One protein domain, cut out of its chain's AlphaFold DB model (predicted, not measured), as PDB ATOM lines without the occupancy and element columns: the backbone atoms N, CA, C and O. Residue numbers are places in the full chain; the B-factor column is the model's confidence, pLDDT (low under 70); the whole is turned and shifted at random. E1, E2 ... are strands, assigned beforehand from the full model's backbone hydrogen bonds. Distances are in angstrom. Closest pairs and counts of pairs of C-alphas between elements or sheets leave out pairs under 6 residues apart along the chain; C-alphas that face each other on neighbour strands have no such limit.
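This is residues 187 to 260 of the 260 residues of an uncharacterized protein of Prunus persica (UniProt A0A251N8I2). What is the main picture? There is little regular structure: a small antiparallel sheet of three short strands, E1, E2 and E3, sits among long loops. What is printed? The printed part has 74 residues, with no named helix; E1, E2 and E3, in that order along the chain and across the sheet, hold 13, class all strand. How large? It is compact, radius of gyration of the C-alphas 12.3 A, spanning 38 by 29 by 20 A.

What pairs first? Residues 189 to 190 pair antiparallel with 199 to 200 of E1, residues 199 to 203. What follows? E2, residues 227 to 231, forms a hairpin with E1 at 146 degrees; N 202 and O 228, 2.7 A apart, are within hydrogen-bond range. And then? E3, residues 237 to 239, forms a hairpin with E2 at 153 degrees, with N 229 and O 238 within range at 2.8 A; E1, E2 and E3 make a meander, each strand the antiparallel neighbour of the one before.

Where does E1 begin? C-alpha 199 is at (239.494, 218.121, 214.814); E1 is 13.0 A long, E2 13.4 A. Where does E3 end? C-alpha 239 is at (240.320, 227.987, 219.503).

Is it cut? The printed part has no cut; E1 to E2 is a long link. Where is confidence low? Residues 205 to 211 and 241 to 260 have pLDDT under 70.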
ATOM      1  N   PRO A 187     229.773 222.369 215.967       79.06
ATOM      2  CA  PRO A 187     229.900 221.025 215.430       79.06
ATOM      3  C   PRO A 187     230.914 220.223 216.245       79.06
ATOM      4  O   PRO A 187     232.015 220.683 216.536       79.06
ATOM      5  N   HIS A 188     230.552 218.988 216.578       78.56
ATOM      6  CA  HIS A 188     231.405 218.113 217.374       78.56
ATOM      7  C   HIS A 188     232.727 217.766 216.666       78.56
ATOM      8  O   HIS A 188     233.762 217.566 217.298       78.56
ATOM      9  N   THR A 189     232.713 217.687 215.337       83.56
ATOM     10  CA  THR A 189     233.899 217.405 214.525       83.56
ATOM     11  C   THR A 189     233.941 218.351 213.338       83.56
ATOM     12  O   THR A 189     232.925 218.580 212.683       83.56
ATOM     13  N   ILE A 190     235.122 218.898 213.061       83.94
ATOM     14  CA  ILE A 190     235.366 219.786 211.927       83.94
ATOM     15  C   ILE A 190     236.573 219.318 211.128       83.94
ATOM     16  O   ILE A 190     237.498 218.706 211.661       83.94
ATOM     17  N   LYS A 191     236.589 219.664 209.845       85.69
ATOM     18  CA  LYS A 191     237.748 219.500 208.976       85.69
ATOM     19  C   LYS A 191     238.138 220.860 208.421       85.69
ATOM     20  O   LYS A 191     237.316 221.521 207.799       85.69
ATOM     21  N   ILE A 192     239.376 221.271 208.656       82.25
ATOM     22  CA  ILE A 192     239.903 222.550 208.174       82.25
ATOM     23  C   ILE A 192     240.943 222.306 207.084       82.25
ATOM     24  O   ILE A 192     241.556 221.247 207.029       82.25
ATOM     25  N   THR A 193     241.172 223.292 206.225       81.75
ATOM     26  CA  THR A 193     242.178 223.207 205.151       81.75
ATOM     27  C   THR A 193     243.613 223.270 205.676       81.75
ATOM     28  O   THR A 193     244.523 222.727 205.059       81.75
ATOM     29  N   LEU A 194     243.812 223.911 206.832       82.88
ATOM     30  CA  LEU A 194     245.115 224.098 207.477       82.88
ATOM     31  C   LEU A 194     245.656 222.829 208.154       82.88
ATOM     32  O   LEU A 194     246.806 222.821 208.587       82.88
ATOM     33  N   HIS A 195     244.841 221.779 208.285       86.81
ATOM     34  CA  HIS A 195     245.241 220.554 208.962       86.81
ATOM     35  C   HIS A 195     244.601 219.304 208.350       86.81
ATOM     36  O   HIS A 195     243.406 219.263 208.064       86.81
ATOM     37  N   GLU A 196     245.408 218.260 208.173       89.88
ATOM     38  CA  GLU A 196     244.994 217.036 207.493       89.88
ATOM     39  C   GLU A 196     244.051 216.163 208.324       89.88
ATOM     40  O   GLU A 196     243.226 215.465 207.750       89.88
ATOM     41  N   HIS A 197     244.091 216.189 209.652       91.00
ATOM     42  CA  HIS A 197     243.188 215.360 210.452       91.00
ATOM     43  C   HIS A 197     241.908 216.118 210.828       91.00
ATOM     44  O   HIS A 197     241.917 217.348 210.953       91.00
ATOM     45  N   PRO A 198     240.777 215.416 211.018       89.50
ATOM     46  CA  PRO A 198     239.603 216.023 211.626       89.50
ATOM     47  C   PRO A 198     239.911 216.451 213.066       89.50
ATOM     48  O   PRO A 198     240.580 215.744 213.823       89.50
ATOM     49  N   LEU A 199     239.390 217.608 213.455       88.44
ATOM     50  CA  LEU A 199     239.494 218.121 214.814       88.44
ATOM     51  C   LEU A 199     238.183 217.874 215.546       88.44
ATOM     52  O   LEU A 199     237.108 218.119 214.995       88.44
ATOM     53  N   ARG A 200     238.267 217.428 216.798       86.38
ATOM     54  CA  ARG A 200     237.105 217.259 217.669       86.38
ATOM     55  C   ARG A 200     237.016 218.419 218.640       86.38
ATOM     56  O   ARG A 200     238.034 218.836 219.186       86.38
ATOM     57  N   LEU A 201     235.813 218.943 218.824       82.25
ATOM     58  CA  LEU A 201     235.526 219.909 219.877       82.25
ATOM     59  C   LEU A 201     235.776 219.234 221.225       82.25
ATOM     60  O   LEU A 201     235.469 218.066 221.337       82.25
ATOM     61  N   ILE A 202     236.338 219.914 222.215       80.12
ATOM     62  CA  ILE A 202     236.533 219.417 223.582       80.12
ATOM     63  C   ILE A 202     236.116 220.531 224.535       80.12
ATOM     64  O   ILE A 202     236.467 221.690 224.304       80.12
ATOM     65  N   TRP A 203     235.383 220.168 225.589       79.88
ATOM     66  CA  TRP A 203     234.915 221.076 226.634       79.88
ATOM     67  C   TRP A 203     235.643 220.829 227.956       79.88
ATOM     68  O   TRP A 203     235.937 219.687 228.301       79.88
ATOM     69  N   PHE A 204     235.887 221.895 228.718       74.06
ATOM     70  CA  PHE A 204     236.539 221.839 230.026       74.06
ATOM     71  C   PHE A 204     235.592 222.328 231.127       74.06
ATOM     72  O   PHE A 204     235.005 223.409 231.025       74.06
ATOM     73  N   LEU A 205     235.441 221.532 232.189       60.44
ATOM     74  CA  LEU A 205     234.556 221.855 233.312       60.44
ATOM     75  C   LEU A 205     235.165 222.824 234.322       60.44
ATOM     76  O   LEU A 205     234.448 223.692 234.810       60.44
ATOM     77  N   GLU A 206     236.446 222.673 234.634       58.75
ATOM     78  CA  GLU A 206     237.109 223.465 235.667       58.75
ATOM     79  C   GLU A 206     237.660 224.778 235.098       58.75
ATOM     80  O   GLU A 206     238.142 224.834 233.960       58.75
ATOM     81  N   GLU A 207     237.614 225.836 235.913       49.78
ATOM     82  CA  GLU A 207     238.379 227.062 235.689       49.78
ATOM     83  C   GLU A 207     239.874 226.723 235.783       49.78
ATOM     84  O   GLU A 207     240.483 226.774 236.847       49.78
ATOM     85  N   GLY A 208     240.462 226.330 234.656       48.81
ATOM     86  CA  GLY A 208     241.892 226.061 234.556       48.81
ATOM     87  C   GLY A 208     242.236 224.610 234.264       48.81
ATOM     88  O   GLY A 208     242.969 223.996 235.031       48.81
ATOM     89  N   TYR A 209     241.819 224.097 233.102       50.53
ATOM     90  CA  TYR A 209     242.592 223.028 232.470       50.53
ATOM     91  C   TYR A 209     243.848 223.658 231.837       50.53
ATOM     92  O   TYR A 209     243.742 224.323 230.801       50.53
ATOM     93  N   PRO A 210     245.038 223.537 232.452       52.84
ATOM     94  CA  PRO A 210     246.199 224.334 232.106       52.84
ATOM     95  C   PRO A 210     247.103 223.489 231.219       52.84
ATOM     96  O   PRO A 210     248.110 222.965 231.678       52.84
ATOM     97  N   ASN A 211     246.744 223.298 229.951       61.41
ATOM     98  CA  ASN A 211     247.696 222.661 229.035       61.41
ATOM     99  C   ASN A 211     248.647 223.672 228.375       61.41
ATOM    100  O   ASN A 211     249.395 223.271 227.485       61.41
ATOM    101  N   ASP A 212     248.602 224.958 228.764       75.19
ATOM    102  CA  ASP A 212     249.390 226.053 228.173       75.19
ATOM    103  C   ASP A 212     249.460 225.954 226.641       75.19
ATOM    104  O   ASP A 212     250.470 226.257 225.998       75.19
ATOM    105  N   GLN A 213     248.361 225.478 226.040       84.19
ATOM    106  CA  GLN A 213     248.341 225.186 224.622       84.19
ATOM    107  C   GLN A 213     248.255 226.498 223.881       84.19
ATOM    108  O   GLN A 213     247.578 227.457 224.270       84.19
ATOM    109  N   ILE A 214     248.956 226.517 222.764       87.06
ATOM    110  CA  ILE A 214     248.938 227.635 221.850       87.06
ATOM    111  C   ILE A 214     248.083 227.201 220.673       87.06
ATOM    112  O   ILE A 214     248.370 226.197 220.018       87.06
ATOM    113  N   CYS A 215     247.031 227.971 220.405       86.12
ATOM    114  CA  CYS A 215     246.218 227.789 219.216       86.12
ATOM    115  C   CYS A 215     247.120 227.865 217.980       86.12
ATOM    116  O   CYS A 215     247.744 228.895 217.733       86.12
ATOM    117  N   LYS A 216     247.167 226.805 217.170       88.50
ATOM    118  CA  LYS A 216     248.030 226.729 215.978       88.50
ATOM    119  C   LYS A 216     247.578 227.660 214.841       88.50
ATOM    120  O   LYS A 216     248.281 227.799 213.849       88.50
ATOM    121  N   ILE A 217     246.414 228.302 214.988       84.06
ATOM    122  CA  ILE A 217     245.823 229.203 213.987       84.06
ATOM    123  C   ILE A 217     246.114 230.668 214.317       84.06
ATOM    124  O   ILE A 217     246.595 231.405 213.463       84.06
ATOM    125  N   CYS A 218     245.836 231.105 215.550       80.94
ATOM    126  CA  CYS A 218     246.055 232.497 215.961       80.94
ATOM    127  C   CYS A 218     247.259 232.714 216.874       80.94
ATOM    128  O   CYS A 218     247.523 233.855 217.246       80.94
ATOM    129  N   TYR A 219     247.979 231.652 217.236       84.12
ATOM    130  CA  TYR A 219     249.170 231.704 218.080       84.12
ATOM    131  C   TYR A 219     248.941 232.362 219.451       84.12
ATOM    132  O   TYR A 219     249.869 232.888 220.060       84.12
ATOM    133  N   THR A 220     247.707 232.321 219.963       82.44
ATOM    134  CA  THR A 220     247.367 232.778 221.318       82.44
ATOM    135  C   THR A 220     247.105 231.604 222.253       82.44
ATOM    136  O   THR A 220     246.700 230.526 221.811       82.44
ATOM    137  N   SER A 221     247.303 231.829 223.554       84.25
ATOM    138  CA  SER A 221     246.982 230.855 224.604       84.25
ATOM    139  C   SER A 221     245.504 230.451 224.563       84.25
ATOM    140  O   SER A 221     244.626 231.296 224.365       84.25
ATOM    141  N   THR A 222     245.235 229.162 224.774       82.19
ATOM    142  CA  THR A 222     243.883 228.596 224.881       82.19
ATOM    143  C   THR A 222     243.282 228.741 226.278       82.19
ATOM    144  O   THR A 222     242.105 228.446 226.448       82.19
ATOM    145  N   ASN A 223     244.040 229.219 227.272       80.44
ATOM    146  CA  ASN A 223     243.647 229.196 228.691       80.44
ATOM    147  C   ASN A 223     242.405 230.053 229.003       80.44
ATOM    148  O   ASN A 223     241.807 229.911 230.063       80.44
ATOM    149  N   LYS A 224     242.009 230.946 228.087       79.50
ATOM    150  CA  LYS A 224     240.788 231.760 228.204       79.50
ATOM    151  C   LYS A 224     239.529 231.084 227.648       79.50
ATOM    152  O   LYS A 224     238.456 231.676 227.700       79.50
ATOM    153  N   SER A 225     239.655 229.890 227.073       82.81
ATOM    154  CA  SER A 225     238.562 229.158 226.438       82.81
ATOM    155  C   SER A 225     238.341 227.820 227.139       82.81
ATOM    156  O   SER A 225     239.235 226.985 227.201       82.81
ATOM    157  N   ARG A 226     237.102 227.570 227.565       81.81
ATOM    158  CA  ARG A 226     236.603 226.267 228.025       81.81
ATOM    159  C   ARG A 226     236.208 225.339 226.874       81.81
ATOM    160  O   ARG A 226     235.710 224.249 227.127       81.81
ATOM    161  N   ALA A 227     236.428 225.759 225.626       82.25
ATOM    162  CA  ALA A 227     236.191 224.965 224.426       82.25
ATOM    163  C   ALA A 227     237.327 225.114 223.405       82.25
ATOM    164  O   ALA A 227     237.649 226.231 222.985       82.25
ATOM    165  N   VAL A 228     237.893 223.995 222.953       84.94
ATOM    166  CA  VAL A 228     238.921 223.958 221.896       84.94
ATOM    167  C   VAL A 228     238.648 222.837 220.902       84.94
ATOM    168  O   VAL A 228     238.027 221.837 221.238       84.94
ATOM    169  N   TYR A 229     239.134 222.986 219.677       87.00
ATOM    170  CA  TYR A 229     239.226 221.897 218.714       87.00
ATOM    171  C   TYR A 229     240.600 221.252 218.803       87.00
ATOM    172  O   TYR A 229     241.607 221.936 218.635       87.00
ATOM    173  N   GLN A 230     240.641 219.942 219.020       87.62
ATOM    174  CA  GLN A 230     241.874 219.177 219.147       87.62
ATOM    175  C   GLN A 230     241.891 217.996 218.173       87.62
ATOM    176  O   GLN A 230     240.891 217.301 217.975       87.62
ATOM    177  N   CYS A 231     243.047 217.776 217.555       90.25
ATOM    178  CA  CYS A 231     243.328 216.580 216.778       90.25
ATOM    179  C   CYS A 231     243.600 215.395 217.713       90.25
ATOM    180  O   CYS A 231     244.301 215.539 218.713       90.25
ATOM    181  N   LYS A 232     243.067 214.214 217.386       89.38
ATOM    182  CA  LYS A 232     243.400 212.978 218.115       89.38
ATOM    183  C   LYS A 232     244.743 212.382 217.693       89.38
ATOM    184  O   LYS A 232     245.368 211.688 218.486       89.38
ATOM    185  N   ASP A 233     245.167 212.667 216.468       91.00
ATOM    186  CA  ASP A 233     246.323 212.043 215.828       91.00
ATOM    187  C   ASP A 233     247.620 212.858 216.012       91.00
ATOM    188  O   ASP A 233     248.713 212.340 215.795       91.00
ATOM    189  N   CYS A 234     247.534 214.130 216.430       91.75
ATOM    190  CA  CYS A 234     248.696 214.983 216.699       91.75
ATOM    191  C   CYS A 234     248.409 216.120 217.703       91.75
ATOM    192  O   CYS A 234     247.304 216.257 218.220       91.75
ATOM    193  N   ASP A 235     249.404 216.980 217.957       88.44
ATOM    194  CA  ASP A 235     249.337 218.111 218.899       88.44
ATOM    195  C   ASP A 235     248.590 219.347 218.352       88.44
ATOM    196  O   ASP A 235     248.709 220.453 218.894       88.44
ATOM    197  N   TYR A 236     247.835 219.200 217.258       89.81
ATOM    198  CA  TYR A 236     247.120 220.314 216.647       89.81
ATOM    199  C   TYR A 236     245.911 220.722 217.494       89.81
ATOM    200  O   TYR A 236     244.972 219.946 217.685       89.81
ATOM    201  N   VAL A 237     245.918 221.974 217.958       89.31
ATOM    202  CA  VAL A 237     244.853 222.571 218.773       89.31
ATOM    203  C   VAL A 237     244.476 223.939 218.222       89.31
ATOM    204  O   VAL A 237     245.342 224.731 217.845       89.31
ATOM    205  N   ALA A 238     243.180 224.235 218.193       87.44
ATOM    206  CA  ALA A 238     242.649 225.505 217.730       87.44
ATOM    207  C   ALA A 238     241.482 226.007 218.593       87.44
ATOM    208  O   ALA A 238     240.560 225.262 218.916       87.44
ATOM    209  N   THR A 239     241.485 227.297 218.928       83.19
ATOM    210  CA  THR A 239     240.320 227.987 219.503       83.19
ATOM    211  C   THR A 239     239.290 228.296 218.415       83.19
ATOM    212  O   THR A 239     239.622 228.414 217.241       83.19
ATOM    213  N   LEU A 240     238.026 228.496 218.798       71.56
ATOM    214  CA  LEU A 240     236.909 228.750 217.870       71.56
ATOM    215  C   LEU A 240     237.049 229.990 216.973       71.56
ATOM    216  O   LEU A 240     236.406 230.070 215.922       71.56
ATOM    217  N   TYR A 241     237.861 230.957 217.392       65.81
ATOM    218  CA  TYR A 241     238.084 232.203 216.674       65.81
ATOM    219  C   TYR A 241     239.574 232.491 216.580       65.81
ATOM    220  O   TYR A 241     240.277 232.478 217.590       65.81
ATOM    221  N   ALA A 242     240.021 232.866 215.382       50.94
ATOM    222  CA  ALA A 242     241.322 233.487 215.230       50.94
ATOM    223  C   ALA A 242     241.310 234.904 215.844       50.94
ATOM    224  O   ALA A 242     240.369 235.686 215.656       50.94
ATOM    225  N   SER A 243     242.347 235.231 216.611       39.06
ATOM    226  CA  SER A 243     242.593 236.561 217.178       39.06
ATOM    227  C   SER A 243     243.069 237.516 216.069       39.06
ATOM    228  O   SER A 243     244.103 237.265 215.460       39.06
ATOM    229  N   GLY A 244     242.328 238.599 215.786       40.66
ATOM    230  CA  GLY A 244     242.677 239.606 214.769       40.66
ATOM    231  C   GLY A 244     241.476 240.436 214.286       40.66
ATOM    232  O   GLY A 244     240.326 240.081 214.545       40.66
ATOM    233  N   SER A 245     241.725 241.541 213.568       30.17
ATOM    234  CA  SER A 245     240.706 242.480 213.040       30.17
ATOM    235  C   SER A 245     239.744 241.871 212.004       30.17
ATOM    236  O   SER A 245     238.760 242.500 211.622       30.17
ATOM    237  N   LYS A 246     239.986 240.622 211.596       35.56
ATOM    238  CA  LYS A 246     239.042 239.755 210.886       35.56
ATOM    239  C   LYS A 246     238.839 238.491 211.715       35.56
ATOM    240  O   LYS A 246     239.550 237.505 211.554       35.56
ATOM    241  N   ALA A 247     237.899 238.549 212.650       43.06
ATOM    242  CA  ALA A 247     237.493 237.402 213.447       43.06
ATOM    243  C   ALA A 247     236.695 236.412 212.580       43.06
ATOM    244  O   ALA A 247     235.466 236.419 212.605       43.06
ATOM    245  N   THR A 248     237.374 235.574 211.802       51.50
ATOM    246  CA  THR A 248     236.720 234.481 211.071       51.50
ATOM    247  C   THR A 248     236.472 233.324 212.040       51.50
ATOM    248  O   THR A 248     237.378 232.904 212.764       51.50
ATOM    249  N   ARG A 249     235.231 232.825 212.105       55.97
ATOM    250  CA  ARG A 249     234.925 231.582 212.832       55.97
ATOM    251  C   ARG A 249     235.511 230.425 212.053       55.97
ATOM    252  O   ARG A 249     235.319 230.361 210.842       55.97
ATOM    253  N   LEU A 250     236.111 229.463 212.749       58.78
ATOM    254  CA  LEU A 250     236.555 228.226 212.097       58.78
ATOM    255  C   LEU A 250     235.417 227.516 211.366       58.78
ATOM    256  O   LEU A 250     235.644 226.893 210.339       58.78
ATOM    257  N   THR A 251     234.182 227.678 211.844       50.69
ATOM    258  CA  THR A 251     232.993 227.107 211.210       50.69
ATOM    259  C   THR A 251     232.608 227.769 209.884       50.69
ATOM    260  O   THR A 251     231.810 227.202 209.147       50.69
ATOM    261  N   THR A 252     233.144 228.951 209.561       46.09
ATOM    262  CA  THR A 252     232.841 229.678 208.315       46.09
ATOM    263  C   THR A 252     233.781 229.296 207.166       46.09
ATOM    264  O   THR A 252     233.448 229.547 206.013       46.09
ATOM    265  N   GLU A 253     234.911 228.639 207.448       43.75
ATOM    266  CA  GLU A 253     235.836 228.105 206.430       43.75
ATOM    267  C   GLU A 253     235.622 226.606 206.145       43.75
ATOM    268  O   GLU A 253     236.376 225.995 205.388       43.75
ATOM    269  N   LEU A 254     234.580 225.999 206.723       43.50
ATOM    270  CA  LEU A 254     234.255 224.592 206.504       43.50
ATOM    271  C   LEU A 254     233.555 224.410 205.153       43.50
ATOM    272  O   LEU A 254     232.420 224.843 204.953       43.50
ATOM    273  N   GLN A 255     234.200 223.678 204.244       39.12
ATOM    274  CA  GLN A 255     233.452 222.882 203.278       39.12
ATOM    275  C   GLN A 255     232.684 221.839 204.086       39.12
ATOM    276  O   GLN A 255     233.276 220.925 204.656       39.12
ATOM    277  N   PHE A 256     231.363 222.008 204.179       37.34
ATOM    278  CA  PHE A 256     230.475 220.960 204.658       37.34
ATOM    279  C   PHE A 256     230.644 219.753 203.730       37.34
ATOM    280  O   PHE A 256     230.030 219.687 202.665       37.34
ATOM    281  N   GLY A 257     231.507 218.818 204.128       32.69
ATOM    282  CA  GLY A 257     231.458 217.450 203.647       32.69
ATOM    283  C   GLY A 257     230.106 216.900 204.068       32.69
ATOM    284  O   GLY A 257     229.901 216.572 205.233       32.69
ATOM    285  N   ARG A 258     229.149 216.924 203.139       29.56
ATOM    286  CA  ARG A 258     227.959 216.089 203.241       29.56
ATOM    287  C   ARG A 258     228.457 214.668 203.106       29.56
ATOM    288  O   ARG A 258     229.014 214.371 202.061       29.56
ATOM    289  N   ASP A 259     228.202 213.839 204.100       29.52
ATOM    290  CA  ASP A 259     228.103 212.404 203.904       29.52
ATOM    291  C   ASP A 259     226.942 211.883 204.763       29.52
ATOM    292  O   ASP A 259     226.569 212.503 205.762       29.52
ATOM    293  N   PHE A 260     226.320 210.843 204.217       32.00
ATOM    294  CA  PHE A 260     224.919 210.419 204.285       32.00
ATOM    295  C   PHE A 260     224.460 209.778 205.598       32.00
ATOM    296  O   PHE A 260     225.300 209.170 206.296       32.00
TER     297      PHE A 260